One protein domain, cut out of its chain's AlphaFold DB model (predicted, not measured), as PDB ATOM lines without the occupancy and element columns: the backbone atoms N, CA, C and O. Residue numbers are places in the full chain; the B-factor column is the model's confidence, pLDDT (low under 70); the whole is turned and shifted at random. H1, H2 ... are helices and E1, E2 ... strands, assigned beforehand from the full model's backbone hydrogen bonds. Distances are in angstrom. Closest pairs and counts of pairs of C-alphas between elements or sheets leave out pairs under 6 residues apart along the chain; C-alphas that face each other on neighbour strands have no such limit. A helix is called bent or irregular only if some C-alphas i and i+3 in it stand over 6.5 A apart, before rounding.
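AT A GLANCE: This is residues 227 to 434 of the 434 residues of an uncharacterized protein of Oleiphilus sp. HI0079 (UniProt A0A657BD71). A small sheet, E3 E4 E5, sits at one end of a four-helix bundle, H2 H3 H4 H5, which runs up and down, each helix against the one before. H1 packs on H3 at one side of the bundle, and the hairpin E1 E2 packs along H1. The printed part has 208 residues, in the order H1 E1 E2 E3 E4 H2 H3 H4 H5 E5; its class is mixed, helices and strands, and both sheets are antiparallel. It is compact, with a radius of gyration of the C-alphas of 16.8 A, and rounded, spanning 50 by 43 by 30 A.

IN THESE COORDINATES: Look first at E3, residues 305 to 307, E4, 316 to 320, and E5, 429 to 433, which ends at C-alpha 433 (-54.108, -52.411, 42.202). Find C-alpha 322 at (-61.201, -47.049, 24.236); from there H2, residues 322 to 346, runs 35.0 A, with a kink of 28 degrees near residue 338. H3 is residues 352 to 374, 30.9 A; H4 is 379 to 398, 29.4 A, only just irregular, with C-alphas 380 and 383 7.0 A apart. H5, residues 403 to 420, is irregular, with C-alphas 404 and 407 7.3 A apart, and has a kink of 38 degrees near residue 410. H1, residues 238 to 257, begins at C-alpha 238 (-37.506, -20.512, 26.138); E1 is 270 to 276 and E2 282 to 288.

HOW THE PARTS SIT: In the sheet, E4 is the inner strand: N 318 and O 307 are 2.7 A apart towards E3, N 317 and O 432 2.8 A towards E5. H2 only grazes this sheet with residues 322 to 328, and H5 with 413 to 420. H2 and H5 touch, closest at the C-alphas of Thr 336 and Gly 411, 4.5 A, opposite ways at a shallow tilt of 34.9 degrees, only just short of steep. H4 touches H5 at Cys 389 and Leu 413, C-alphas 5.5 A apart. H3, the hub, touches H4, H2 and H1; its closest C-alphas to H1 are those of Tyr 374 and Tyr 248, 4.9 A. The C-alphas of Val 239 in H1 and Gly 284 in E2 are 4.4 A apart. In the hairpin E1 and E2, N 283 and O 275 are 2.8 A apart. H1 and H3 have every O i to N i+4 pair within hydrogen-bond range; H2 has 16 of 21, H4 14 of 16, H5 11 of 14.

THE WHOLE: The farthest C-alphas, Gln 279 and Glu 434, are 54.9 A apart. The printed part has no cut; the links H1 to E1 and E2 to E3 are long. Only residues 267 to 268 are under pLDDT 70.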
ATOM      1  N   ARG A 227     -27.833 -28.244  24.416       90.69
ATOM      2  CA  ARG A 227     -27.658 -26.820  24.786       90.69
ATOM      3  C   ARG A 227     -28.666 -25.862  24.143       90.69
ATOM      4  O   ARG A 227     -28.813 -24.729  24.598       90.69
ATOM      5  N   LEU A 228     -29.349 -26.301  23.087       91.44
ATOM      6  CA  LEU A 228     -30.484 -25.574  22.530       91.44
ATOM      7  C   LEU A 228     -31.639 -25.552  23.529       91.44
ATOM      8  O   LEU A 228     -32.341 -24.556  23.639       91.44
ATOM      9  N   TYR A 229     -31.807 -26.640  24.273       92.00
ATOM     10  CA  TYR A 229     -32.989 -26.887  25.081       92.00
ATOM     11  C   TYR A 229     -32.762 -26.667  26.580       92.00
ATOM     12  O   TYR A 229     -33.704 -26.319  27.290       92.00
ATOM     13  N   LEU A 230     -31.524 -26.838  27.052       92.56
ATOM     14  CA  LEU A 230     -31.110 -26.601  28.433       92.56
ATOM     15  C   LEU A 230     -30.019 -25.532  28.515       92.56
ATOM     16  O   LEU A 230     -29.099 -25.507  27.696       92.56
ATOM     17  N   ASP A 231     -30.102 -24.675  29.529       91.88
ATOM     18  CA  ASP A 231     -29.046 -23.721  29.855       91.88
ATOM     19  C   ASP A 231     -27.871 -24.381  30.607       91.88
ATOM     20  O   ASP A 231     -27.850 -25.587  30.874       91.88
ATOM     21  N   SER A 232     -26.856 -23.587  30.957       88.12
ATOM     22  CA  SER A 232     -25.668 -24.061  31.683       88.12
ATOM     23  C   SER A 232     -25.957 -24.558  33.105       88.12
ATOM     24  O   SER A 232     -25.126 -25.257  33.683       88.12
ATOM     25  N   THR A 233     -27.124 -24.224  33.655       88.88
ATOM     26  CA  THR A 233     -27.632 -24.684  34.954       88.88
ATOM     27  C   THR A 233     -28.656 -25.816  34.821       88.88
ATOM     28  O   THR A 233     -29.264 -26.216  35.812       88.88
ATOM     29  N   ALA A 234     -28.799 -26.370  33.612       88.81
ATOM     30  CA  ALA A 234     -29.738 -27.420  33.248       88.81
ATOM     31  C   ALA A 234     -31.223 -27.039  33.404       88.81
ATOM     32  O   ALA A 234     -32.053 -27.930  33.565       88.81
ATOM     33  N   ASN A 235     -31.572 -25.751  33.324       93.50
ATOM     34  CA  ASN A 235     -32.964 -25.303  33.218       93.50
ATOM     35  C   ASN A 235     -33.419 -25.261  31.761       93.50
ATOM     36  O   ASN A 235     -32.621 -24.995  30.860       93.50
ATOM     37  N   PHE A 236     -34.714 -25.486  31.526       95.06
ATOM     38  CA  PHE A 236     -35.294 -25.375  30.191       95.06
ATOM     39  C   PHE A 236     -35.191 -23.955  29.636       95.06
ATOM     40  O   PHE A 236     -35.598 -22.984  30.275       95.06
ATOM     41  N   LYS A 237     -34.689 -23.850  28.407       93.94
ATOM     42  CA  LYS A 237     -34.621 -22.592  27.663       93.94
ATOM     43  C   LYS A 237     -35.979 -22.244  27.038       93.94
ATOM     44  O   LYS A 237     -36.757 -23.157  26.748       93.94
ATOM     45  N   PRO A 238     -36.247 -20.955  26.745       92.31
ATOM     46  CA  PRO A 238     -37.506 -20.512  26.138       92.31
ATOM     47  C   PRO A 238     -37.904 -21.297  24.885       92.31
ATOM     48  O   PRO A 238     -39.035 -21.759  24.798       92.31
ATOM     49  N   VAL A 239     -36.952 -21.562  23.984       92.06
ATOM     50  CA  VAL A 239     -37.181 -22.339  22.753       92.06
ATOM     51  C   VAL A 239     -37.762 -23.737  23.020       92.06
ATOM     52  O   VAL A 239     -38.607 -24.213  22.267       92.06
ATOM     53  N   PHE A 240     -37.362 -24.401  24.113       93.56
ATOM     54  CA  PHE A 240     -37.914 -25.708  24.469       93.56
ATOM     55  C   PHE A 240     -39.328 -25.582  25.035       93.56
ATOM     56  O   PHE A 240     -40.203 -26.361  24.672       93.56
ATOM     57  N   ILE A 241     -39.572 -24.582  25.885       95.25
ATOM     58  CA  ILE A 241     -40.902 -24.314  26.448       95.25
ATOM     59  C   ILE A 241     -41.907 -23.948  25.346       95.25
ATOM     60  O   ILE A 241     -43.035 -24.441  25.346       95.25
ATOM     61  N   GLU A 242     -41.489 -23.136  24.376       94.38
ATOM     62  CA  GLU A 242     -42.271 -22.821  23.180       94.38
ATOM     63  C   GLU A 242     -42.595 -24.087  22.386       94.38
ATOM     64  O   GLU A 242     -43.765 -24.340  22.099       94.38
ATOM     65  N   TYR A 243     -41.592 -24.924  22.108       94.44
ATOM     66  CA  TYR A 243     -41.793 -26.201  21.431       94.44
ATOM     67  C   TYR A 243     -42.782 -27.114  22.175       94.44
ATOM     68  O   TYR A 243     -43.710 -27.619  21.542       94.44
ATOM     69  N   LEU A 244     -42.645 -27.290  23.497       95.38
ATOM     70  CA  LEU A 244     -43.596 -28.067  24.299       95.38
ATOM     71  C   LEU A 244     -45.010 -27.505  24.114       95.38
ATOM     72  O   LEU A 244     -45.922 -28.223  23.708       95.38
ATOM     73  N   SER A 245     -45.183 -26.201  24.326       95.62
ATOM     74  CA  SER A 245     -46.478 -25.539  24.170       95.62
ATOM     75  C   SER A 245     -47.102 -25.802  22.793       95.62
ATOM     76  O   SER A 245     -48.274 -26.171  22.699       95.62
ATOM     77  N   ARG A 246     -46.308 -25.709  21.718       95.38
ATOM     78  CA  ARG A 246     -46.759 -25.974  20.343       95.38
ATOM     79  C   ARG A 246     -47.098 -27.442  20.104       95.38
ATOM     80  O   ARG A 246     -48.148 -27.719  19.528       95.38
ATOM     81  N   LYS A 247     -46.269 -28.380  20.575       95.56
ATOM     82  CA  LYS A 247     -46.495 -29.827  20.419       95.56
ATOM     83  C   LYS A 247     -47.785 -30.272  21.093       95.56
ATOM     84  O   LYS A 247     -48.610 -30.932  20.469       95.56
ATOM     85  N   TYR A 248     -47.982 -29.891  22.351       96.19
ATOM     86  CA  TYR A 248     -49.149 -30.329  23.114       96.19
ATOM     87  C   TYR A 248     -50.428 -29.582  22.718       96.19
ATOM     88  O   TYR A 248     -51.500 -30.177  22.764       96.19
ATOM     89  N   ALA A 249     -50.331 -28.339  22.232       95.50
ATOM     90  CA  ALA A 249     -51.464 -27.668  21.592       95.50
ATOM     91  C   ALA A 249     -51.859 -28.342  20.265       95.50
ATOM     92  O   ALA A 249     -53.047 -28.519  20.007       95.50
ATOM     93  N   ALA A 250     -50.886 -28.754  19.444       94.31
ATOM     94  CA  ALA A 250     -51.150 -29.500  18.214       94.31
ATOM     95  C   ALA A 250     -51.767 -30.877  18.498       94.31
ATOM     96  O   ALA A 250     -52.700 -31.281  17.810       94.31
ATOM     97  N   LEU A 251     -51.292 -31.574  19.537       94.56
ATOM     98  CA  LEU A 251     -51.865 -32.852  19.957       94.56
ATOM     99  C   LEU A 251     -53.301 -32.692  20.480       94.56
ATOM    100  O   LEU A 251     -54.170 -33.492  20.151       94.56
ATOM    101  N   TRP A 252     -53.569 -31.630  21.245       94.69
ATOM    102  CA  TRP A 252     -54.929 -31.282  21.658       94.69
ATOM    103  C   TRP A 252     -55.841 -31.010  20.459       94.69
ATOM    104  O   TRP A 252     -56.955 -31.524  20.418       94.69
ATOM    105  N   GLU A 253     -55.383 -30.234  19.475       94.94
ATOM    106  CA  GLU A 253     -56.160 -29.949  18.264       94.94
ATOM    107  C   GLU A 253     -56.433 -31.226  17.458       94.94
ATOM    108  O   GLU A 253     -57.544 -31.425  16.966       94.94
ATOM    109  N   LEU A 254     -55.461 -32.140  17.382       93.44
ATOM    110  CA  LEU A 254     -55.637 -33.438  16.735       93.44
ATOM    111  C   LEU A 254     -56.742 -34.265  17.411       93.44
ATOM    112  O   LEU A 254     -57.625 -34.788  16.732       93.44
ATOM    113  N   HIS A 255     -56.715 -34.350  18.741       94.81
ATOM    114  CA  HIS A 255     -57.669 -35.154  19.504       94.81
ATOM    115  C   HIS A 255     -59.054 -34.505  19.578       94.81
ATOM    116  O   HIS A 255     -60.062 -35.139  19.281       94.81
ATOM    117  N   SER A 256     -59.113 -33.231  19.944       92.19
ATOM    118  CA  SER A 256     -60.361 -32.563  20.315       92.19
ATOM    119  C   SER A 256     -60.961 -31.732  19.189       92.19
ATOM    120  O   SER A 256     -62.181 -31.603  19.120       92.19
ATOM    121  N   GLY A 257     -60.126 -31.163  18.316       91.81
ATOM    122  CA  GLY A 257     -60.575 -30.398  17.150       91.81
ATOM    123  C   GLY A 257     -60.901 -31.305  15.967       91.81
ATOM    124  O   GLY A 257     -61.976 -31.206  15.376       91.81
ATOM    125  N   LEU A 258     -59.991 -32.227  15.648       92.62
ATOM    126  CA  LEU A 258     -60.121 -33.122  14.497       92.62
ATOM    127  C   LEU A 258     -60.734 -34.490  14.817       92.62
ATOM    128  O   LEU A 258     -61.213 -35.160  13.903       92.62
ATOM    129  N   GLY A 259     -60.740 -34.913  16.083       93.81
ATOM    130  CA  GLY A 259     -61.285 -36.214  16.471       93.81
ATOM    131  C   GLY A 259     -60.421 -37.398  16.031       93.81
ATOM    132  O   GLY A 259     -60.957 -38.482  15.799       93.81
ATOM    133  N   TYR A 260     -59.108 -37.202  15.884       92.94
ATOM    134  CA  TYR A 260     -58.156 -38.246  15.504       92.94
ATOM    135  C   TYR A 260     -57.239 -38.632  16.663       92.94
ATOM    136  O   TYR A 260     -57.062 -37.893  17.619       92.94
ATOM    137  N   SER A 261     -56.646 -39.812  16.552       89.88
ATOM    138  CA  SER A 261     -55.599 -40.348  17.424       89.88
ATOM    139  C   SER A 261     -54.613 -41.144  16.581       89.88
ATOM    140  O   SER A 261     -54.785 -41.257  15.362       89.88
ATOM    141  N   HIS A 262     -53.610 -41.725  17.228       81.88
ATOM    142  CA  HIS A 262     -52.527 -42.454  16.580       81.88
ATOM    143  C   HIS A 262     -51.768 -41.545  15.615       81.88
ATOM    144  O   HIS A 262     -51.277 -41.977  14.572       81.88
ATOM    145  N   GLY A 263     -51.640 -40.267  15.992       70.88
ATOM    146  CA  GLY A 263     -50.646 -39.378  15.399       70.88
ATOM    147  C   GLY A 263     -49.226 -39.856  15.690       70.88
ATOM    148  O   GLY A 263     -48.293 -39.352  15.071       70.88
ATOM    149  N   GLN A 264     -49.088 -40.817  16.622       71.62
ATOM    150  CA  GLN A 264     -47.852 -41.466  17.031       71.62
ATOM    151  C   GLN A 264     -46.748 -40.426  17.129       71.62
ATOM    152  O   GLN A 264     -45.834 -40.482  16.309       71.62
ATOM    153  N   PRO A 265     -46.849 -39.442  18.042       72.50
ATOM    154  CA  PRO A 265     -45.983 -38.268  18.063       72.50
ATOM    155  C   PRO A 265     -44.581 -38.647  18.548       72.50
ATOM    156  O   PRO A 265     -44.144 -38.223  19.618       72.50
ATOM    157  N   THR A 266     -43.912 -39.490  17.764       73.12
ATOM    158  CA  THR A 266     -42.595 -40.025  18.013       73.12
ATOM    159  C   THR A 266     -41.524 -39.022  17.574       73.12
ATOM    160  O   THR A 266     -41.849 -38.084  16.869       73.12
ATOM    161  N   ILE A 267     -40.234 -39.202  17.878       63.91
ATOM    162  CA  ILE A 267     -39.195 -38.275  17.397       63.91
ATOM    163  C   ILE A 267     -39.125 -38.236  15.860       63.91
ATOM    164  O   ILE A 267     -38.735 -37.234  15.259       63.91
ATOM    165  N   GLU A 268     -39.562 -39.313  15.209       69.56
ATOM    166  CA  GLU A 268     -39.663 -39.403  13.756       69.56
ATOM    167  C   GLU A 268     -40.889 -38.632  13.233       69.56
ATOM    168  O   GLU A 268     -40.777 -37.893  12.247       69.56
ATOM    169  N   ASN A 269     -42.011 -38.698  13.956       76.06
ATOM    170  CA  ASN A 269     -43.325 -38.191  13.544       76.06
ATOM    171  C   ASN A 269     -43.747 -36.869  14.215       76.06
ATOM    172  O   ASN A 269     -44.713 -36.247  13.801       76.06
ATOM    173  N   ALA A 270     -43.037 -36.394  15.227       83.25
ATOM    174  CA  ALA A 270     -43.268 -35.143  15.933       83.25
ATOM    175  C   ALA A 270     -41.917 -34.568  16.364       83.25
ATOM    176  O   ALA A 270     -41.280 -35.060  17.295       83.25
ATOM    177  N   GLY A 271     -41.468 -33.531  15.662       86.75
ATOM    178  CA  GLY A 271     -40.147 -32.941  15.867       86.75
ATOM    179  C   GLY A 271     -40.218 -31.511  16.378       86.75
ATOM    180  O   GLY A 271     -41.117 -30.756  15.992       86.75
ATOM    181  N   ALA A 272     -39.240 -31.129  17.196       91.25
ATOM    182  CA  ALA A 272     -38.918 -29.727  17.405       91.25
ATOM    183  C   ALA A 272     -38.375 -29.141  16.099       91.25
ATOM    184  O   ALA A 272     -37.545 -29.754  15.424       91.25
ATOM    185  N   ILE A 273     -38.854 -27.957  15.744       93.12
ATOM    186  CA  ILE A 273     -38.363 -27.186  14.608       93.12
ATOM    187  C   ILE A 273     -37.971 -25.783  15.046       93.12
ATOM    188  O   ILE A 273     -38.520 -25.230  15.998       93.12
ATOM    189  N   LEU A 274     -37.046 -25.202  14.293       92.75
ATOM    190  CA  LEU A 274     -36.638 -23.813  14.429       92.75
ATOM    191  C   LEU A 274     -37.323 -22.974  13.352       92.75
ATOM    192  O   LEU A 274     -37.142 -23.226  12.158       92.75
ATOM    193  N   VAL A 275     -38.119 -21.991  13.773       90.38
ATOM    194  CA  VAL A 275     -38.849 -21.083  12.875       90.38
ATOM    195  C   VAL A 275     -38.407 -19.646  13.095       90.38
ATOM    196  O   VAL A 275     -38.191 -19.227  14.228       90.38
ATOM    197  N   PHE A 276     -38.274 -18.896  12.006       86.00
ATOM    198  CA  PHE A 276     -37.930 -17.477  12.043       86.00
ATOM    199  C   PHE A 276     -39.208 -16.642  12.117       86.00
ATOM    200  O   PHE A 276     -40.167 -16.935  11.396       86.00
ATOM    201  N   ASP A 277     -39.217 -15.620  12.967       82.12
ATOM    202  CA  ASP A 277     -40.222 -14.559  12.905       82.12
ATOM    203  C   ASP A 277     -39.859 -13.486  11.863       82.12
ATOM    204  O   ASP A 277     -38.809 -13.536  11.214       82.12
ATOM    205  N   ASP A 278     -40.744 -12.499  11.704       80.44
ATOM    206  CA  ASP A 278     -40.574 -11.389  10.758       80.44
ATOM    207  C   ASP A 278     -39.355 -10.503  11.087       80.44
ATOM    208  O   ASP A 278     -38.873  -9.753  10.236       80.44
ATOM    209  N   GLN A 279     -38.851 -10.573  12.322       77.19
ATOM    210  CA  GLN A 279     -37.676  -9.858  12.813       77.19
ATOM    211  C   GLN A 279     -36.387 -10.688  12.681       77.19
ATOM    212  O   GLN A 279     -35.306 -10.192  13.004       77.19
ATOM    213  N   GLY A 280     -36.476 -11.928  12.187       75.75
ATOM    214  CA  GLY A 280     -35.349 -12.844  12.025       75.75
ATOM    215  C   GLY A 280     -34.916 -13.552  13.314       75.75
ATOM    216  O   GLY A 280     -33.859 -14.183  13.322       75.75
ATOM    217  N   ILE A 281     -35.702 -13.471  14.390       78.81
ATOM    218  CA  ILE A 281     -35.461 -14.196  15.642       78.81
ATOM    219  C   ILE A 281     -35.979 -15.628  15.491       78.81
ATOM    220  O   ILE A 281     -37.070 -15.866  14.971       78.81
ATOM    221  N   VAL A 282     -35.183 -16.594  15.956       86.81
ATOM    222  CA  VAL A 282     -35.547 -18.014  15.937       86.81
ATOM    223  C   VAL A 282     -36.334 -18.399  17.190       86.81
ATOM    224  O   VAL A 282     -35.873 -18.166  18.311       86.81
ATOM    225  N   HIS A 283     -37.468 -19.066  16.970       88.12
ATOM    226  CA  HIS A 283     -38.389 -19.594  17.981       88.12
ATOM    227  C   HIS A 283     -38.544 -21.108  17.861       88.12
ATOM    228  O   HIS A 283     -38.299 -21.697  16.800       88.12
ATOM    229  N   GLY A 284     -38.977 -21.729  18.956       91.12
ATOM    230  CA  GLY A 284     -39.304 -23.149  18.995       91.12
ATOM    231  C   GLY A 284     -40.721 -23.396  18.496       91.12
ATOM    232  O   GLY A 284     -41.676 -22.763  18.942       91.12
ATOM    233  N   ASP A 285     -40.883 -24.346  17.584       93.69
ATOM    234  CA  ASP A 285     -42.198 -24.795  17.131       93.69
ATOM    235  C   ASP A 285     -42.209 -26.322  16.986       93.69
ATOM    236  O   ASP A 285     -41.176 -26.982  17.118       93.69
ATOM    237  N   CYS A 286     -43.380 -26.906  16.755       93.81
ATOM    238  CA  CYS A 286     -43.545 -28.336  16.543       93.81
ATOM    239  C   CYS A 286     -44.011 -28.610  15.116       93.81
ATOM    240  O   CYS A 286     -44.804 -27.864  14.545       93.81
ATOM    241  N   ILE A 287     -43.530 -29.709  14.543       92.25
ATOM    242  CA  ILE A 287     -44.046 -30.257  13.293       92.25
ATOM    243  C   ILE A 287     -44.541 -31.680  13.519       92.25
ATOM    244  O   ILE A 287     -43.795 -32.503  14.046       92.25
ATOM    245  N   LEU A 288     -45.765 -31.979  13.080       91.44
ATOM    246  CA  LEU A 288     -46.286 -33.345  13.029       91.44
ATOM    247  C   LEU A 288     -46.111 -33.912  11.615       91.44
ATOM    248  O   LEU A 288     -46.474 -33.277  10.625       91.44
ATOM    249  N   LYS A 289     -45.555 -35.113  11.512       87.62
ATOM    250  CA  LYS A 289     -45.245 -35.846  10.283       87.62
ATOM    251  C   LYS A 289     -45.893 -37.220  10.334       87.62
ATOM    252  O   LYS A 289     -46.292 -37.693  11.384       87.62
ATOM    253  N   ASP A 290     -45.958 -37.844   9.168       79.50
ATOM    254  CA  ASP A 290     -46.503 -39.190   9.003       79.50
ATOM    255  C   ASP A 290     -47.947 -39.374   9.483       79.50
ATOM    256  O   ASP A 290     -48.253 -40.167  10.360       79.50
ATOM    257  N   MET A 291     -48.865 -38.647   8.846       84.69
ATOM    258  CA  MET A 291     -50.291 -38.717   9.171       84.69
ATOM    259  C   MET A 291     -50.980 -40.009   8.705       84.69
ATOM    260  O   MET A 291     -52.202 -40.105   8.812       84.69
ATOM    261  N   ASP A 292     -50.271 -40.990   8.133       80.69
ATOM    262  CA  ASP A 292     -50.962 -42.170   7.602       80.69
ATOM    263  C   ASP A 292     -51.533 -43.067   8.703       80.69
ATOM    264  O   ASP A 292     -52.580 -43.682   8.505       80.69
ATOM    265  N   THR A 293     -50.921 -43.042   9.884       80.31
ATOM    266  CA  THR A 293     -51.342 -43.826  11.047       80.31
ATOM    267  C   THR A 293     -52.549 -43.239  11.766       80.31
ATOM    268  O   THR A 293     -53.080 -43.893  12.658       80.31
ATOM    269  N   LEU A 294     -53.019 -42.046  11.375       87.25
ATOM    270  CA  LEU A 294     -54.184 -41.425  11.995       87.25
ATOM    271  C   LEU A 294     -55.419 -42.319  11.884       87.25
ATOM    272  O   LEU A 294     -55.834 -42.712  10.787       87.25
ATOM    273  N   LYS A 295     -56.047 -42.565  13.032       88.12
ATOM    274  CA  LYS A 295     -57.332 -43.258  13.153       88.12
ATOM    275  C   LYS A 295     -58.341 -42.331  13.840       88.12
ATOM    276  O   LYS A 295     -57.954 -41.565  14.729       88.12
ATOM    277  N   PRO A 296     -59.632 -42.368  13.461       92.31
ATOM    278  CA  PRO A 296     -60.681 -41.694  14.221       92.31
ATOM    279  C   PRO A 296     -60.649 -42.126  15.685       92.31
ATOM    280  O   PRO A 296     -60.373 -43.290  15.979       92.31
ATOM    281  N   LEU A 297     -60.952 -41.209  16.600       94.56
ATOM    282  CA  LEU A 297     -61.107 -41.565  18.003       94.56
ATOM    283  C   LEU A 297     -62.237 -42.594  18.174       94.56
ATOM    284  O   LEU A 297     -63.321 -42.404  17.603       94.56
ATOM    285  N   PRO A 298     -62.027 -43.643  18.991       95.38
ATOM    286  CA  PRO A 298     -63.097 -44.548  19.390       95.38
ATOM    287  C   PRO A 298     -64.265 -43.780  20.013       95.38
ATOM    288  O   PRO A 298     -64.082 -42.740  20.652       95.38
ATOM    289  N   LYS A 299     -65.481 -44.291  19.838       95.62
ATOM    290  CA  LYS A 299     -66.708 -43.681  20.371       95.62
ATOM    291  C   LYS A 299     -67.102 -44.267  21.721       95.62
ATOM    292  O   LYS A 299     -67.848 -43.635  22.468       95.62
ATOM    293  N   SER A 300     -66.630 -45.471  22.032       95.44
ATOM    294  CA  SER A 300     -66.905 -46.157  23.285       95.44
ATOM    295  C   SER A 300     -66.251 -45.431  24.460       95.44
ATOM    296  O   SER A 300     -65.027 -45.346  24.573       95.44
ATOM    297  N   MET A 301     -67.099 -44.947  25.366       95.00
ATOM    298  CA  MET A 301     -66.706 -44.316  26.632       95.00
ATOM    299  C   MET A 301     -66.731 -45.312  27.807       95.00
ATOM    300  O   MET A 301     -66.436 -44.949  28.944       95.00
ATOM    301  N   ASN A 302     -67.084 -46.576  27.550       95.31
ATOM    302  CA  ASN A 302     -67.152 -47.616  28.573       95.31
ATOM    303  C   ASN A 302     -65.756 -48.151  28.891       95.31
ATOM    304  O   ASN A 302     -65.000 -48.500  27.991       95.31
ATOM    305  N   LYS A 303     -65.448 -48.273  30.183       95.75
ATOM    306  CA  LYS A 303     -64.192 -48.817  30.714       95.75
ATOM    307  C   LYS A 303     -64.022 -50.311  30.387       95.75
ATOM    308  O   LYS A 303     -64.428 -51.155  31.184       95.75
ATOM    309  N   SER A 304     -63.431 -50.635  29.236       95.12
ATOM    310  CA  SER A 304     -63.227 -52.016  28.762       95.12
ATOM    311  C   SER A 304     -61.762 -52.455  28.692       95.12
ATOM    312  O   SER A 304     -61.496 -53.654  28.736       95.12
ATOM    313  N   ILE A 305     -60.814 -51.521  28.619       94.31
ATOM    314  CA  ILE A 305     -59.384 -51.828  28.498       94.31
ATOM    315  C   ILE A 305     -58.764 -51.845  29.891       94.31
ATOM    316  O   ILE A 305     -58.962 -50.902  30.656       94.31
ATOM    317  N   VAL A 306     -58.021 -52.904  30.219       95.06
ATOM    318  CA  VAL A 306     -57.243 -53.031  31.460       95.06
ATOM    319  C   VAL A 306     -55.796 -53.331  31.100       95.06
ATOM    320  O   VAL A 306     -55.507 -54.381  30.535       95.06
ATOM    321  N   GLU A 307     -54.894 -52.422  31.447       93.12
ATOM    322  CA  GLU A 307     -53.465 -52.538  31.149       93.12
ATOM    323  C   GLU A 307     -52.618 -51.803  32.192       93.12
ATOM    324  O   GLU A 307     -53.130 -50.985  32.958       93.12
ATOM    325  N   GLY A 308     -51.312 -52.066  32.226       93.75
ATOM    326  CA  GLY A 308     -50.384 -51.237  32.993       93.75
ATOM    327  C   GLY A 308     -50.290 -49.824  32.396       93.75
ATOM    328  O   GLY A 308     -50.427 -49.663  31.185       93.75
ATOM    329  N   PRO A 309     -50.015 -48.779  33.197       93.69
ATOM    330  CA  PRO A 309     -49.844 -47.420  32.671       93.69
ATOM    331  C   PRO A 309     -48.596 -47.271  31.787       93.69
ATOM    332  O   PRO A 309     -48.471 -46.282  31.072       93.69
ATOM    333  N   CYS A 310     -47.655 -48.212  31.862       92.81
ATOM    334  CA  CYS A 310     -46.437 -48.283  31.063       92.81
ATOM    335  C   CYS A 310     -45.995 -49.757  30.919       92.81
ATOM    336  O   CYS A 310     -46.536 -50.623  31.612       92.81
ATOM    337  N   PRO A 311     -44.994 -50.070  30.071       87.38
ATOM    338  CA  PRO A 311     -44.492 -51.442  29.914       87.38
ATOM    339  C   PRO A 311     -43.851 -52.037  31.180       87.38
ATOM    340  O   PRO A 311     -43.727 -53.256  31.306       87.38
ATOM    341  N   GLN A 312     -43.415 -51.190  32.117       92.06
ATOM    342  CA  GLN A 312     -42.791 -51.620  33.366       92.06
ATOM    343  C   GLN A 312     -43.860 -51.983  34.401       92.06
ATOM    344  O   GLN A 312     -44.824 -51.246  34.604       92.06
ATOM    345  N   ARG A 313     -43.661 -53.085  35.134       90.94
ATOM    346  CA  ARG A 313     -44.551 -53.442  36.248       90.94
ATOM    347  C   ARG A 313     -44.324 -52.509  37.426       90.94
ATOM    348  O   ARG A 313     -43.284 -52.562  38.085       90.94
ATOM    349  N   ILE A 314     -45.312 -51.667  37.699       93.88
ATOM    350  CA  ILE A 314     -45.257 -50.676  38.776       93.88
ATOM    351  C   ILE A 314     -46.330 -50.893  39.851       93.88
ATOM    352  O   ILE A 314     -46.520 -50.015  40.691       93.88
ATOM    353  N   GLY A 315     -46.967 -52.070  39.895       92.19
ATOM    354  CA  GLY A 315     -47.888 -52.463  40.968       92.19
ATOM    355  C   GLY A 315     -49.278 -51.830  40.884       92.19
ATOM    356  O   GLY A 315     -50.003 -51.831  41.877       92.19
ATOM    357  N   ILE A 316     -49.630 -51.263  39.729       96.19
ATOM    358  CA  ILE A 316     -50.978 -50.792  39.407       96.19
ATOM    359  C   ILE A 316     -51.317 -51.117  37.957       96.19
ATOM    360  O   ILE A 316     -50.444 -51.100  37.089       96.19
ATOM    361  N   ASN A 317     -52.605 -51.314  37.708       97.06
ATOM    362  CA  ASN A 317     -53.201 -51.285  36.384       97.06
ATOM    363  C   ASN A 317     -54.126 -50.069  36.255       97.06
ATOM    364  O   ASN A 317     -54.571 -49.471  37.237       97.06
ATOM    365  N   ILE A 318     -54.437 -49.716  35.017       97.00
ATOM    366  CA  ILE A 318     -55.406 -48.699  34.646       97.00
ATOM    367  C   ILE A 318     -56.535 -49.398  33.905       97.00
ATOM    368  O   ILE A 318     -56.296 -50.107  32.928       97.00
ATOM    369  N   ARG A 319     -57.771 -49.170  34.347       97.50
ATOM    370  CA  ARG A 319     -58.953 -49.521  33.568       97.50
ATOM    371  C   ARG A 319     -59.497 -48.268  32.896       97.50
ATOM    372  O   ARG A 319     -59.840 -47.312  33.585       97.50
ATOM    373  N   LYS A 320     -59.594 -48.263  31.566       96.81
ATOM    374  CA  LYS A 320     -60.001 -47.085  30.786       96.81
ATOM    375  C   LYS A 320     -60.888 -47.417  29.589       96.81
ATOM    376  O   LYS A 320     -60.973 -48.567  29.158       96.81
ATOM    377  N   SER A 321     -61.605 -46.411  29.094       97.50
ATOM    378  CA  SER A 321     -62.378 -46.522  27.858       97.50
ATOM    379  C   SER A 321     -61.468 -46.561  26.630       97.50
ATOM    380  O   SER A 321     -60.376 -45.989  26.678       97.50
ATOM    381  N   PRO A 322     -61.904 -47.163  25.510       96.75
ATOM    382  CA  PRO A 322     -61.201 -47.049  24.236       96.75
ATOM    383  C   PRO A 322     -60.923 -45.604  23.814       96.75
ATOM    384  O   PRO A 322     -59.829 -45.286  23.349       96.75
ATOM    385  N   HIS A 323     -61.883 -44.706  24.049       95.88
ATOM    386  CA  HIS A 323     -61.747 -43.289  23.725       95.88
ATOM    387  C   HIS A 323     -60.595 -42.606  24.481       95.88
ATOM    388  O   HIS A 323     -59.816 -41.854  23.890       95.88
ATOM    389  N   VAL A 324     -60.465 -42.867  25.788       96.06
ATOM    390  CA  VAL A 324     -59.351 -42.352  26.597       96.06
ATOM    391  C   VAL A 324     -58.060 -43.099  26.277       96.06
ATOM    392  O   VAL A 324     -57.014 -42.469  26.161       96.06
ATOM    393  N   ALA A 325     -58.115 -44.416  26.077       95.50
ATOM    394  CA  ALA A 325     -56.949 -45.233  25.756       95.50
ATOM    395  C   ALA A 325     -56.208 -44.722  24.512       95.50
ATOM    396  O   ALA A 325     -55.007 -44.466  24.607       95.50
ATOM    397  N   ALA A 326     -56.925 -44.464  23.413       94.56
ATOM    398  CA  ALA A 326     -56.354 -43.925  22.177       94.56
ATOM    399  C   ALA A 326     -55.572 -42.614  22.403       94.56
ATOM    400  O   ALA A 326     -54.448 -42.453  21.932       94.56
ATOM    401  N   GLN A 327     -56.135 -41.687  23.183       95.38
ATOM    402  CA  GLN A 327     -55.491 -40.399  23.463       95.38
ATOM    403  C   GLN A 327     -54.343 -40.522  24.472       95.38
ATOM    404  O   GLN A 327     -53.323 -39.844  24.341       95.38
ATOM    405  N   THR A 328     -54.495 -41.380  25.490       94.69
ATOM    406  CA  THR A 328     -53.426 -41.639  26.466       94.69
ATOM    407  C   THR A 328     -52.208 -42.264  25.805       94.69
ATOM    408  O   THR A 328     -51.101 -41.947  26.219       94.69
ATOM    409  N   TYR A 329     -52.396 -43.086  24.770       92.50
ATOM    410  CA  TYR A 329     -51.303 -43.691  24.018       92.50
ATOM    411  C   TYR A 329     -50.442 -42.629  23.320       92.50
ATOM    412  O   TYR A 329     -49.233 -42.565  23.552       92.50
ATOM    413  N   ASP A 330     -51.059 -41.727  22.548       92.81
ATOM    414  CA  ASP A 330     -50.331 -40.637  21.889       92.81
ATOM    415  C   ASP A 330     -49.661 -39.701  22.909       92.81
ATOM    416  O   ASP A 330     -48.496 -39.326  22.744       92.81
ATOM    417  N   LEU A 331     -50.361 -39.354  23.998       94.75
ATOM    418  CA  LEU A 331     -49.805 -38.493  25.044       94.75
ATOM    419  C   LEU A 331     -48.629 -39.161  25.772       94.75
ATOM    420  O   LEU A 331     -47.613 -38.514  26.020       94.75
ATOM    421  N   GLN A 332     -48.735 -40.451  26.088       94.25
ATOM    422  CA  GLN A 332     -47.665 -41.226  26.711       94.25
ATOM    423  C   GLN A 332     -46.423 -41.250  25.822       94.25
ATOM    424  O   GLN A 332     -45.321 -41.002  26.318       94.25
ATOM    425  N   LEU A 333     -46.586 -41.517  24.522       90.88
ATOM    426  CA  LEU A 333     -45.482 -41.493  23.564       90.88
ATOM    427  C   LEU A 333     -44.832 -40.109  23.496       90.88
ATOM    428  O   LEU A 333     -43.610 -40.008  23.611       90.88
ATOM    429  N   ALA A 334     -45.638 -39.048  23.381       93.12
ATOM    430  CA  ALA A 334     -45.150 -37.673  23.347       93.12
ATOM    431  C   ALA A 334     -44.314 -37.340  24.591       93.12
ATOM    432  O   ALA A 334     -43.174 -36.894  24.466       93.12
ATOM    433  N   VAL A 335     -44.849 -37.598  25.786       95.19
ATOM    434  CA  VAL A 335     -44.204 -37.245  27.062       95.19
ATOM    435  C   VAL A 335     -42.945 -38.069  27.287       95.19
ATOM    436  O   VAL A 335     -41.916 -37.510  27.659       95.19
ATOM    437  N   THR A 336     -42.987 -39.375  27.005       93.50
ATOM    438  CA  THR A 336     -41.815 -40.261  27.118       93.50
ATOM    439  C   THR A 336     -40.623 -39.700  26.342       93.50
ATOM    440  O   THR A 336     -39.484 -39.767  26.800       93.50
ATOM    441  N   GLN A 337     -40.879 -39.089  25.186       89.94
ATOM    442  CA  GLN A 337     -39.830 -38.503  24.363       89.94
ATOM    443  C   GLN A 337     -39.285 -37.206  24.906       89.94
ATOM    444  O   GLN A 337     -38.072 -37.012  24.868       89.94
ATOM    445  N   GLU A 338     -40.144 -36.353  25.451       92.00
ATOM    446  CA  GLU A 338     -39.669 -35.141  26.106       92.00
ATOM    447  C   GLU A 338     -38.819 -35.466  27.321       92.00
ATOM    448  O   GLU A 338     -37.803 -34.822  27.545       92.00
ATOM    449  N   LEU A 339     -39.133 -36.541  28.041       94.50
ATOM    450  CA  LEU A 339     -38.318 -36.998  29.161       94.50
ATOM    451  C   LEU A 339     -36.914 -37.479  28.742       94.50
ATOM    452  O   LEU A 339     -36.016 -37.498  29.588       94.50
ATOM    453  N   ASN A 340     -36.662 -37.780  27.460       90.75
ATOM    454  CA  ASN A 340     -35.316 -38.133  26.989       90.75
ATOM    455  C   ASN A 340     -34.315 -36.981  27.149       90.75
ATOM    456  O   ASN A 340     -33.132 -37.241  27.378       90.75
ATOM    457  N   ILE A 341     -34.763 -35.721  27.099       91.88
ATOM    458  CA  ILE A 341     -33.883 -34.579  27.377       91.88
ATOM    459  C   ILE A 341     -33.310 -34.654  28.800       91.88
ATOM    460  O   ILE A 341     -32.117 -34.437  29.025       91.88
ATOM    461  N   LEU A 342     -34.159 -35.039  29.757       93.31
ATOM    462  CA  LEU A 342     -33.812 -35.180  31.162       93.31
ATOM    463  C   LEU A 342     -32.978 -36.430  31.388       93.31
ATOM    464  O   LEU A 342     -32.090 -36.416  32.235       93.31
ATOM    465  N   LEU A 343     -33.210 -37.491  30.610       92.44
ATOM    466  CA  LEU A 343     -32.394 -38.698  30.670       92.44
ATOM    467  C   LEU A 343     -30.947 -38.368  30.305       92.44
ATOM    468  O   LEU A 343     -30.051 -38.647  31.098       92.44
ATOM    469  N   ILE A 344     -30.731 -37.696  29.169       90.00
ATOM    470  CA  ILE A 344     -29.395 -37.283  28.716       90.00
ATOM    471  C   ILE A 344     -28.734 -36.366  29.758       90.00
ATOM    472  O   ILE A 344     -27.581 -36.591  30.128       90.00
ATOM    473  N   ALA A 345     -29.458 -35.370  30.277       89.88
ATOM    474  CA  ALA A 345     -28.928 -34.450  31.283       89.88
ATOM    475  C   ALA A 345     -28.583 -35.155  32.610       89.88
ATOM    476  O   ALA A 345     -27.530 -34.911  33.202       89.88
ATOM    477  N   SER A 346     -29.439 -36.073  33.066       91.62
ATOM    478  CA  SER A 346     -29.288 -36.746  34.361       91.62
ATOM    479  C   SER A 346     -28.119 -37.734  34.417       91.62
ATOM    480  O   SER A 346     -27.627 -38.032  35.507       91.62
ATOM    481  N   GLN A 347     -27.633 -38.224  33.271       88.31
ATOM    482  CA  GLN A 347     -26.498 -39.155  33.201       88.31
ATOM    483  C   GLN A 347     -25.209 -38.581  33.801       88.31
ATOM    484  O   GLN A 347     -24.379 -39.344  34.285       88.31
ATOM    485  N   GLN A 348     -25.053 -37.254  33.800       85.12
ATOM    486  CA  GLN A 348     -23.868 -36.572  34.329       85.12
ATOM    487  C   GLN A 348     -23.961 -36.275  35.836       85.12
ATOM    488  O   GLN A 348     -23.005 -35.777  36.426       85.12
ATOM    489  N   LEU A 349     -25.105 -36.555  36.472       90.62
ATOM    490  CA  LEU A 349     -25.326 -36.237  37.880       90.62
ATOM    491  C   LEU A 349     -24.768 -37.336  38.806       90.62
ATOM    492  O   LEU A 349     -24.966 -38.527  38.541       90.62
ATOM    493  N   PRO A 350     -24.111 -36.957  39.920       91.00
ATOM    494  CA  PRO A 350     -23.229 -37.849  40.673       91.00
ATOM    495  C   PRO A 350     -23.949 -38.872  41.559       91.00
ATOM    496  O   PRO A 350     -23.382 -39.921  41.854       91.00
ATOM    497  N   THR A 351     -25.172 -38.588  42.014       93.06
ATOM    498  CA  THR A 351     -25.898 -39.448  42.962       93.06
ATOM    499  C   THR A 351     -27.365 -39.597  42.587       93.06
ATOM    500  O   THR A 351     -27.938 -38.746  41.904       93.06
ATOM    501  N   LEU A 352     -27.987 -40.679  43.062       90.44
ATOM    502  CA  LEU A 352     -29.413 -40.936  42.865       90.44
ATOM    503  C   LEU A 352     -30.284 -39.824  43.467       90.44
ATOM    504  O   LEU A 352     -31.237 -39.390  42.829       90.44
ATOM    505  N   ASP A 353     -29.918 -39.317  44.645       93.38
ATOM    506  CA  ASP A 353     -30.651 -38.233  45.305       93.38
ATOM    507  C   ASP A 353     -30.606 -36.941  44.487       93.38
ATOM    508  O   ASP A 353     -31.636 -36.302  44.280       93.38
ATOM    509  N   VAL A 354     -29.430 -36.579  43.958       94.25
ATOM    510  CA  VAL A 354     -29.281 -35.396  43.097       94.25
ATOM    511  C   VAL A 354     -30.077 -35.573  41.805       94.25
ATOM    512  O   VAL A 354     -30.777 -34.649  41.395       94.25
ATOM    513  N   LYS A 355     -30.042 -36.768  41.198       94.31
ATOM    514  CA  LYS A 355     -30.876 -37.098  40.033       94.31
ATOM    515  C   LYS A 355     -32.362 -36.958  40.346       94.31
ATOM    516  O   LYS A 355     -33.091 -36.368  39.557       94.31
ATOM    517  N   PHE A 356     -32.813 -37.462  41.491       95.00
ATOM    518  CA  PHE A 356     -34.216 -37.395  41.885       95.00
ATOM    519  C   PHE A 356     -34.683 -35.959  42.142       95.00
ATOM    520  O   PHE A 356     -35.745 -35.580  41.656       95.00
ATOM    521  N   GLN A 357     -33.891 -35.135  42.838       94.94
ATOM    522  CA  GLN A 357     -34.227 -33.719  43.045       94.94
ATOM    523  C   GLN A 357     -34.248 -32.938  41.730       94.94
ATOM    524  O   GLN A 357     -35.176 -32.164  41.492       94.94
ATOM    525  N   PHE A 358     -33.270 -33.187  40.853       94.94
ATOM    526  CA  PHE A 358     -33.249 -32.628  39.506       94.94
ATOM    527  C   PHE A 358     -34.515 -33.002  38.728       94.94
ATOM    528  O   PHE A 358     -35.214 -32.115  38.245       94.94
ATOM    529  N   LEU A 359     -34.858 -34.295  38.666       96.06
ATOM    530  CA  LEU A 359     -36.066 -34.751  37.981       96.06
ATOM    531  C   LEU A 359     -37.318 -34.121  38.582       96.06
ATOM    532  O   LEU A 359     -38.119 -33.572  37.841       96.06
ATOM    533  N   LYS A 360     -37.481 -34.134  39.909       96.38
ATOM    534  CA  LYS A 360     -38.650 -33.541  40.574       96.38
ATOM    535  C   LYS A 360     -38.846 -32.075  40.182       96.38
ATOM    536  O   LYS A 360     -39.967 -31.674  39.875       96.38
ATOM    537  N   TYR A 361     -37.768 -31.292  40.174       96.44
ATOM    538  CA  TYR A 361     -37.814 -29.889  39.772       96.44
ATOM    539  C   TYR A 361     -38.188 -29.731  38.291       96.44
ATOM    540  O   TYR A 361     -39.147 -29.030  37.970       96.44
ATOM    541  N   GLN A 362     -37.491 -30.434  37.392       96.94
ATOM    542  CA  GLN A 362     -37.729 -30.307  35.951       96.94
ATOM    543  C   GLN A 362     -39.112 -30.820  35.532       96.94
ATOM    544  O   GLN A 362     -39.782 -30.202  34.707       96.94
ATOM    545  N   LEU A 363     -39.585 -31.911  36.135       97.50
ATOM    546  CA  LEU A 363     -40.923 -32.450  35.896       97.50
ATOM    547  C   LEU A 363     -42.007 -31.460  36.315       97.50
ATOM    548  O   LEU A 363     -42.993 -31.325  35.603       97.50
ATOM    549  N   SER A 364     -41.818 -30.722  37.415       97.00
ATOM    550  CA  SER A 364     -42.765 -29.678  37.822       97.00
ATOM    551  C   SER A 364     -42.931 -28.608  36.746       97.00
ATOM    552  O   SER A 364     -44.056 -28.187  36.477       97.00
ATOM    553  N   VAL A 365     -41.833 -28.172  36.123       96.88
ATOM    554  CA  VAL A 365     -41.874 -27.177  35.041       96.88
ATOM    555  C   VAL A 365     -42.519 -27.784  33.794       96.88
ATOM    556  O   VAL A 365     -43.499 -27.247  33.283       96.88
ATOM    557  N   MET A 366     -42.020 -28.940  33.348       97.19
ATOM    558  CA  MET A 366     -42.493 -29.606  32.134       97.19
ATOM    559  C   MET A 366     -43.985 -29.956  32.220       97.19
ATOM    560  O   MET A 366     -44.749 -29.592  31.333       97.19
ATOM    561  N   PHE A 367     -44.431 -30.612  33.293       97.44
ATOM    562  CA  PHE A 367     -45.825 -31.041  33.446       97.44
ATOM    563  C   PHE A 367     -46.791 -29.859  33.525       97.44
ATOM    564  O   PHE A 367     -47.892 -29.948  32.985       97.44
ATOM    565  N   THR A 368     -46.378 -28.741  34.131       97.31
ATOM    566  CA  THR A 368     -47.190 -27.515  34.164       97.31
ATOM    567  C   THR A 368     -47.422 -26.971  32.755       97.31
ATOM    568  O   THR A 368     -48.566 -26.697  32.383       97.31
ATOM    569  N   GLU A 369     -46.367 -26.869  31.942       96.81
ATOM    570  CA  GLU A 369     -46.485 -26.382  30.562       96.81
ATOM    571  C   GLU A 369     -47.286 -27.344  29.677       96.81
ATOM    572  O   GLU A 369     -48.120 -26.901  28.885       96.81
ATOM    573  N   ILE A 370     -47.126 -28.659  29.866       97.25
ATOM    574  CA  ILE A 370     -47.922 -29.662  29.149       97.25
ATOM    575  C   ILE A 370     -49.405 -29.546  29.507       97.25
ATOM    576  O   ILE A 370     -50.241 -29.484  28.606       97.25
ATOM    577  N   CYS A 371     -49.753 -29.472  30.797       97.19
ATOM    578  CA  CYS A 371     -51.146 -29.340  31.239       97.19
ATOM    579  C   CYS A 371     -51.802 -28.080  30.653       97.19
ATOM    580  O   CYS A 371     -52.910 -28.138  30.122       97.19
ATOM    581  N   LYS A 372     -51.080 -26.956  30.678       96.56
ATOM    582  CA  LYS A 372     -51.519 -25.679  30.104       96.56
ATOM    583  C   LYS A 372     -51.776 -25.763  28.595       96.56
ATOM    584  O   LYS A 372     -52.737 -25.170  28.105       96.56
ATOM    585  N   ALA A 373     -50.920 -26.466  27.856       96.69
ATOM    586  CA  ALA A 373     -50.997 -26.553  26.400       96.69
ATOM    587  C   ALA A 373     -51.999 -27.606  25.901       96.69
ATOM    588  O   ALA A 373     -52.726 -27.337  24.947       96.69
ATOM    589  N   TYR A 374     -52.073 -28.764  26.566       95.69
ATOM    590  CA  TYR A 374     -52.954 -29.872  26.193       95.69
ATOM    591  C   TYR A 374     -54.402 -29.694  26.686       95.69
ATOM    592  O   TYR A 374     -55.307 -30.313  26.146       95.69
ATOM    593  N   ARG A 375     -54.647 -28.821  27.677       93.38
ATOM    594  CA  ARG A 375     -55.979 -28.290  28.059       93.38
ATOM    595  C   ARG A 375     -57.029 -29.303  28.539       93.38
ATOM    596  O   ARG A 375     -58.203 -28.958  28.635       93.38
ATOM    597  N   ILE A 376     -56.627 -30.518  28.909       93.56
ATOM    598  CA  ILE A 376     -57.526 -31.512  29.528       93.56
ATOM    599  C   ILE A 376     -57.766 -31.246  31.027       93.56
ATOM    600  O   ILE A 376     -58.801 -31.636  31.578       93.56
ATOM    601  N   VAL A 377     -56.819 -30.574  31.682       94.69
ATOM    602  CA  VAL A 377     -56.837 -30.197  33.104       94.69
ATOM    603  C   VAL A 377     -56.405 -28.742  33.264       94.69
ATOM    604  O   VAL A 377     -55.754 -28.183  32.377       94.69
ATOM    605  N   ASP A 378     -56.729 -28.125  34.403       92.19
ATOM    606  CA  ASP A 378     -56.154 -26.824  34.763       92.19
ATOM    607  C   ASP A 378     -54.673 -27.008  35.138       92.19
ATOM    608  O   ASP A 378     -54.307 -27.960  35.830       92.19
ATOM    609  N   ALA A 379     -53.804 -26.082  34.724       91.31
ATOM    610  CA  ALA A 379     -52.381 -26.106  35.070       91.31
ATOM    611  C   ALA A 379     -52.131 -26.125  36.594       91.31
ATOM    612  O   ALA A 379     -51.115 -26.648  37.045       91.31
ATOM    613  N   LYS A 380     -53.073 -25.623  37.404       93.94
ATOM    614  CA  LYS A 380     -53.040 -25.701  38.874       93.94
ATOM    615  C   LYS A 380     -53.122 -27.127  39.417       93.94
ATOM    616  O   LYS A 380     -52.749 -27.331  40.564       93.94
ATOM    617  N   GLN A 381     -53.584 -28.091  38.620       95.38
ATOM    618  CA  GLN A 381     -53.629 -29.509  38.988       95.38
ATOM    619  C   GLN A 381     -52.294 -30.227  38.715       95.38
ATOM    620  O   GLN A 381     -52.102 -31.357  39.161       95.38
ATOM    621  N   ALA A 382     -51.340 -29.588  38.023       96.50
ATOM    622  CA  ALA A 382     -50.041 -30.188  37.714       96.50
ATOM    623  C   ALA A 382     -49.248 -30.664  38.956       96.50
ATOM    624  O   ALA A 382     -48.640 -31.733  38.869       96.50
ATOM    625  N   PRO A 383     -49.259 -29.968  40.117       97.31
ATOM    626  CA  PRO A 383     -48.604 -30.461  41.331       97.31
ATOM    627  C   PRO A 383     -49.184 -31.783  41.853       97.31
ATOM    628  O   PRO A 383     -48.417 -32.670  42.221       97.31
ATOM    629  N   GLU A 384     -50.511 -31.944  41.839       97.62
ATOM    630  CA  GLU A 384     -51.188 -33.175  42.283       97.62
ATOM    631  C   GLU A 384     -50.884 -34.342  41.332       97.62
ATOM    632  O   GLU A 384     -50.574 -35.455  41.764       97.62
ATOM    633  N   ILE A 385     -50.883 -34.072  40.023       98.06
ATOM    634  CA  ILE A 385     -50.488 -35.041  38.993       98.06
ATOM    635  C   ILE A 385     -49.025 -35.467  39.178       98.06
ATOM    636  O   ILE A 385     -48.705 -36.654  39.083       98.06
ATOM    637  N   LEU A 386     -48.124 -34.522  39.464       98.25
ATOM    638  CA  LEU A 386     -46.717 -34.822  39.725       98.25
ATOM    639  C   LEU A 386     -46.549 -35.690  40.977       98.25
ATOM    640  O   LEU A 386     -45.791 -36.659  40.943       98.25
ATOM    641  N   GLU A 387     -47.248 -35.371  42.066       98.12
ATOM    642  CA  GLU A 387     -47.211 -36.159  43.300       98.12
ATOM    643  C   GLU A 387     -47.688 -37.595  43.069       98.12
ATOM    644  O   GLU A 387     -47.015 -38.541  43.492       98.12
ATOM    645  N   PHE A 388     -48.782 -37.768  42.318       97.81
ATOM    646  CA  PHE A 388     -49.255 -39.080  41.883       97.81
ATOM    647  C   PHE A 388     -48.155 -39.843  41.129       97.81
ATOM    648  O   PHE A 388     -47.805 -40.965  41.502       97.81
ATOM    649  N   CYS A 389     -47.549 -39.221  40.113       98.12
ATOM    650  CA  CYS A 389     -46.516 -39.863  39.296       98.12
ATOM    651  C   CYS A 389     -45.285 -40.263  40.124       98.12
ATOM    652  O   CYS A 389     -44.786 -41.384  40.009       98.12
ATOM    653  N   LEU A 390     -44.799 -39.363  40.983       97.75
ATOM    654  CA  LEU A 390     -43.619 -39.612  41.809       97.75
ATOM    655  C   LEU A 390     -43.876 -40.685  42.866       97.75
ATOM    656  O   LEU A 390     -42.991 -41.500  43.110       97.75
ATOM    657  N   THR A 391     -45.075 -40.736  43.449       96.56
ATOM    658  CA  THR A 391     -45.451 -41.766  44.427       96.56
ATOM    659  C   THR A 391     -45.310 -43.169  43.844       96.56
ATOM    660  O   THR A 391     -44.618 -44.018  44.414       96.56
ATOM    661  N   TYR A 392     -45.903 -43.409  42.672       97.06
ATOM    662  CA  TYR A 392     -45.833 -44.723  42.030       97.06
ATOM    663  C   TYR A 392     -44.444 -45.040  41.478       97.06
ATOM    664  O   TYR A 392     -43.983 -46.175  41.618       97.06
ATOM    665  N   PHE A 393     -43.744 -44.053  40.914       97.19
ATOM    666  CA  PHE A 393     -42.380 -44.251  40.430       97.19
ATOM    667  C   PHE A 393     -41.408 -44.602  41.565       97.19
ATOM    668  O   PHE A 393     -40.689 -45.596  41.468       97.19
ATOM    669  N   VAL A 394     -41.421 -43.852  42.672       96.00
ATOM    670  CA  VAL A 394     -40.575 -44.136  43.844       96.00
ATOM    671  C   VAL A 394     -40.910 -45.504  44.428       96.00
ATOM    672  O   VAL A 394     -39.997 -46.283  44.704       96.00
ATOM    673  N   GLY A 395     -42.198 -45.840  44.549       95.62
ATOM    674  CA  GLY A 395     -42.620 -47.169  44.990       95.62
ATOM    675  C   GLY A 395     -42.098 -48.291  44.083       95.62
ATOM    676  O   GLY A 395     -41.663 -49.330  44.577       95.62
ATOM    677  N   ALA A 396     -42.083 -48.089  42.762       95.50
ATOM    678  CA  ALA A 396     -41.529 -49.059  41.817       95.50
ATOM    679  C   ALA A 396     -40.004 -49.200  41.948       95.50
ATOM    680  O   ALA A 396     -39.491 -50.320  41.958       95.50
ATOM    681  N   VAL A 397     -39.279 -48.089  42.117       94.94
ATOM    682  CA  VAL A 397     -37.824 -48.102  42.355       94.94
ATOM    683  C   VAL A 397     -37.488 -48.833  43.657       94.94
ATOM    684  O   VAL A 397     -36.585 -49.666  43.679       94.94
ATOM    685  N   GLN A 398     -38.262 -48.611  44.722       93.94
ATOM    686  CA  GLN A 398     -38.116 -49.335  45.994       93.94
ATOM    687  C   GLN A 398     -38.353 -50.848  45.853       93.94
ATOM    688  O   GLN A 398     -37.765 -51.628  46.598       93.94
ATOM    689  N   ARG A 399     -39.167 -51.272  44.878       93.94
ATOM    690  CA  ARG A 399     -39.385 -52.688  44.525       93.94
ATOM    691  C   ARG A 399     -38.354 -53.252  43.538       93.94
ATOM    692  O   ARG A 399     -38.477 -54.405  43.136       93.94
ATOM    693  N   GLY A 400     -37.333 -52.478  43.166       94.06
ATOM    694  CA  GLY A 400     -36.210 -52.935  42.342       94.06
ATOM    695  C   GLY A 400     -36.227 -52.467  40.886       94.06
ATOM    696  O   GLY A 400     -35.356 -52.882  40.118       94.06
ATOM    697  N   LEU A 401     -37.163 -51.599  40.484       94.62
ATOM    698  CA  LEU A 401     -37.099 -50.962  39.168       94.62
ATOM    699  C   LEU A 401     -35.855 -50.061  39.074       94.62
ATOM    700  O   LEU A 401     -35.554 -49.286  39.983       94.62
ATOM    701  N   LYS A 402     -35.136 -50.126  37.949       93.19
ATOM    702  CA  LYS A 402     -34.001 -49.228  37.698       93.19
ATOM    703  C   LYS A 402     -34.489 -47.788  37.553       93.19
ATOM    704  O   LYS A 402     -35.418 -47.525  36.797       93.19
ATOM    705  N   PHE A 403     -33.800 -46.852  38.201       91.75
ATOM    706  CA  PHE A 403     -34.145 -45.430  38.143       91.75
ATOM    707  C   PHE A 403     -34.185 -44.873  36.714       91.75
ATOM    708  O   PHE A 403     -35.068 -44.091  36.388       91.75
ATOM    709  N   ASP A 404     -33.279 -45.320  35.840       91.12
ATOM    710  CA  ASP A 404     -33.198 -44.848  34.451       91.12
ATOM    711  C   ASP A 404     -34.430 -45.227  33.599       91.12
ATOM    712  O   ASP A 404     -34.596 -44.695  32.507       91.12
ATOM    713  N   ALA A 405     -35.330 -46.085  34.102       93.00
ATOM    714  CA  ALA A 405     -36.619 -46.381  33.468       93.00
ATOM    715  C   ALA A 405     -37.674 -45.268  33.669       93.00
ATOM    716  O   ALA A 405     -38.832 -45.433  33.284       93.00
ATOM    717  N   PHE A 406     -37.311 -44.139  34.293       95.25
ATOM    718  CA  PHE A 406     -38.254 -43.065  34.612       95.25
ATOM    719  C   PHE A 406     -38.959 -42.482  33.383       95.25
ATOM    720  O   PHE A 406     -40.089 -42.030  33.521       95.25
ATOM    721  N   THR A 407     -38.326 -42.471  32.205       94.94
ATOM    722  CA  THR A 407     -38.922 -41.894  30.989       94.94
ATOM    723  C   THR A 407     -40.201 -42.640  30.605       94.94
ATOM    724  O   THR A 407     -41.251 -42.023  30.448       94.94
ATOM    725  N   GLU A 408     -40.136 -43.972  30.551       93.06
ATOM    726  CA  GLU A 408     -41.275 -44.846  30.253       93.06
ATOM    727  C   GLU A 408     -42.333 -44.794  31.361       93.06
ATOM    728  O   GLU A 408     -43.529 -44.691  31.087       93.06
ATOM    729  N   VAL A 409     -41.899 -44.855  32.626       96.75
ATOM    730  CA  VAL A 409     -42.823 -44.909  33.767       96.75
ATOM    731  C   VAL A 409     -43.555 -43.593  33.974       96.75
ATOM    732  O   VAL A 409     -44.779 -43.588  34.091       96.75
ATOM    733  N   LEU A 410     -42.832 -42.475  34.016       97.81
ATOM    734  CA  LEU A 410     -43.434 -41.169  34.255       97.81
ATOM    735  C   LEU A 410     -44.233 -40.685  33.045       97.81
ATOM    736  O   LEU A 410     -45.257 -40.045  33.252       97.81
ATOM    737  N   GLY A 411     -43.828 -41.026  31.814       96.75
ATOM    738  CA  GLY A 411     -44.624 -40.741  30.618       96.75
ATOM    739  C   GLY A 411     -45.996 -41.417  30.666       96.75
ATOM    740  O   GLY A 411     -47.020 -40.761  30.468       96.75
ATOM    741  N   GLY A 412     -46.024 -42.706  31.015       96.50
ATOM    742  CA  GLY A 412     -47.259 -43.473  31.184       96.50
ATOM    743  C   GLY A 412     -48.125 -42.999  32.351       96.50
ATOM    744  O   GLY A 412     -49.322 -42.753  32.189       96.50
ATOM    745  N   LEU A 413     -47.527 -42.811  33.532       98.06
ATOM    746  CA  LEU A 413     -48.239 -42.313  34.714       98.06
ATOM    747  C   LEU A 413     -48.844 -40.929  34.475       98.06
ATOM    748  O   LEU A 413     -50.017 -40.731  34.783       98.06
ATOM    749  N   PHE A 414     -48.081 -39.999  33.893       98.19
ATOM    750  CA  PHE A 414     -48.559 -38.651  33.600       98.19
ATOM    751  C   PHE A 414     -49.730 -38.677  32.623       98.19
ATOM    752  O   PHE A 414     -50.761 -38.065  32.895       98.19
ATOM    753  N   ALA A 415     -49.601 -39.420  31.517       97.12
ATOM    754  CA  ALA A 415     -50.649 -39.491  30.510       97.12
ATOM    755  C   ALA A 415     -51.968 -39.994  31.108       97.12
ATOM    756  O   ALA A 415     -53.005 -39.373  30.909       97.12
ATOM    757  N   ASN A 416     -51.937 -41.064  31.905       97.56
ATOM    758  CA  ASN A 416     -53.142 -41.587  32.550       97.56
ATOM    759  C   ASN A 416     -53.664 -40.647  33.660       97.56
ATOM    760  O   ASN A 416     -54.873 -40.446  33.779       97.56
ATOM    761  N   ALA A 417     -52.779 -40.016  34.438       97.50
ATOM    762  CA  ALA A 417     -53.164 -39.085  35.498       97.50
ATOM    763  C   ALA A 417     -53.873 -37.835  34.956       97.50
ATOM    764  O   ALA A 417     -54.903 -37.447  35.499       97.50
ATOM    765  N   VAL A 418     -53.402 -37.238  33.857       97.50
ATOM    766  CA  VAL A 418     -54.065 -36.075  33.234       97.50
ATOM    767  C   VAL A 418     -55.536 -36.372  32.924       97.50
ATOM    768  O   VAL A 418     -56.407 -35.557  33.221       97.50
ATOM    769  N   PHE A 419     -55.843 -37.557  32.392       97.44
ATOM    770  CA  PHE A 419     -57.229 -37.953  32.131       97.44
ATOM    771  C   PHE A 419     -58.001 -38.272  33.419       97.44
ATOM    772  O   PHE A 419     -59.165 -37.893  33.532       97.44
ATOM    773  N   GLY A 420     -57.363 -38.906  34.409       96.69
ATOM    774  CA  GLY A 420     -57.987 -39.216  35.701       96.69
ATOM    775  C   GLY A 420     -58.349 -37.990  36.541       96.69
ATOM    776  O   GLY A 420     -59.377 -37.987  37.214       96.69
ATOM    777  N   PHE A 421     -57.549 -36.925  36.466       96.50
ATOM    778  CA  PHE A 421     -57.804 -35.652  37.150       96.50
ATOM    779  C   PHE A 421     -58.711 -34.701  36.347       96.50
ATOM    780  O   PHE A 421     -59.115 -33.650  36.854       96.50
ATOM    781  N   SER A 422     -59.053 -35.050  35.104       96.44
ATOM    782  CA  SER A 422     -59.911 -34.237  34.246       96.44
ATOM    783  C   SER A 422     -61.379 -34.335  34.636       96.44
ATOM    784  O   SER A 422     -61.936 -35.426  34.749       96.44
ATOM    785  N   ALA A 423     -62.064 -33.194  34.714       94.56
ATOM    786  CA  ALA A 423     -63.514 -33.174  34.889       94.56
ATOM    787  C   ALA A 423     -64.265 -33.869  33.737       94.56
ATOM    788  O   ALA A 423     -65.339 -34.420  33.966       94.56
ATOM    789  N   GLN A 424     -63.702 -33.854  32.524       94.00
ATOM    790  CA  GLN A 424     -64.325 -34.411  31.322       94.00
ATOM    791  C   GLN A 424     -64.177 -35.935  31.223       94.00
ATOM    792  O   GLN A 424     -65.082 -36.607  30.728       94.00
ATOM    793  N   TYR A 425     -63.045 -36.484  31.674       96.31
ATOM    794  CA  TYR A 425     -62.674 -37.876  31.398       96.31
ATOM    795  C   TYR A 425     -62.552 -38.772  32.632       96.31
ATOM    796  O   TYR A 425     -62.473 -39.986  32.462       96.31
ATOM    797  N   LYS A 426     -62.591 -38.227  33.857       95.38
ATOM    798  CA  LYS A 426     -62.403 -38.996  35.103       95.38
ATOM    799  C   LYS A 426     -63.280 -40.246  35.236       95.38
ATOM    800  O   LYS A 426     -62.845 -41.232  35.811       95.38
ATOM    801  N   ASP A 427     -64.494 -40.245  34.687       97.12
ATOM    802  CA  ASP A 427     -65.413 -41.387  34.813       97.12
ATOM    803  C   ASP A 427     -65.068 -42.531  33.837       97.12
ATOM    804  O   ASP A 427     -65.551 -43.659  33.971       97.12
ATOM    805  N   GLN A 428     -64.187 -42.255  32.874       97.50
ATOM    806  CA  GLN A 428     -63.735 -43.180  31.838       97.50
ATOM    807  C   GLN A 428     -62.380 -43.818  32.138       97.50
ATOM    808  O   GLN A 428     -61.886 -44.586  31.316       97.50
ATOM    809  N   ILE A 429     -61.762 -43.507  33.277       97.69
ATOM    810  CA  ILE A 429     -60.454 -44.027  33.666       97.69
ATOM    811  C   ILE A 429     -60.398 -44.233  35.179       97.69
ATOM    812  O   ILE A 429     -60.864 -43.406  35.953       97.69
ATOM    813  N   GLU A 430     -59.839 -45.352  35.621       96.88
ATOM    814  CA  GLU A 430     -59.636 -45.640  37.038       96.88
ATOM    815  C   GLU A 430     -58.325 -46.391  37.259       96.88
ATOM    816  O   GLU A 430     -57.922 -47.232  36.453       96.88
ATOM    817  N   VAL A 431     -57.667 -46.090  38.374       96.56
ATOM    818  CA  VAL A 431     -56.488 -46.822  38.840       96.56
ATOM    819  C   VAL A 431     -56.963 -48.000  39.677       96.56
ATOM    820  O   VAL A 431     -57.774 -47.825  40.587       96.56
ATOM    821  N   ILE A 432     -56.441 -49.189  39.396       96.75
ATOM    822  CA  ILE A 432     -56.703 -50.401  40.173       96.75
ATOM    823  C   ILE A 432     -55.373 -51.037  40.608       96.75
ATOM    824  O   ILE A 432     -54.393 -50.961  39.865       96.75
ATOM    825  N   PRO A 433     -55.294 -51.653  41.799       91.25
ATOM    826  CA  PRO A 433     -54.108 -52.411  42.202       91.25
ATOM    827  C   PRO A 433     -53.807 -53.572  41.234       91.25
ATOM    828  O   PRO A 433     -54.742 -54.150  40.674       91.25
ATOM    829  N   GLU A 434     -52.518 -53.882  41.036       86.31
ATOM    830  CA  GLU A 434     -52.059 -55.089  40.311       86.31
ATOM    831  C   GLU A 434     -52.186 -56.357  41.163       86.31
ATOM    832  O   GLU A 434     -51.868 -56.295  42.376       86.31
TER     833      GLU A 434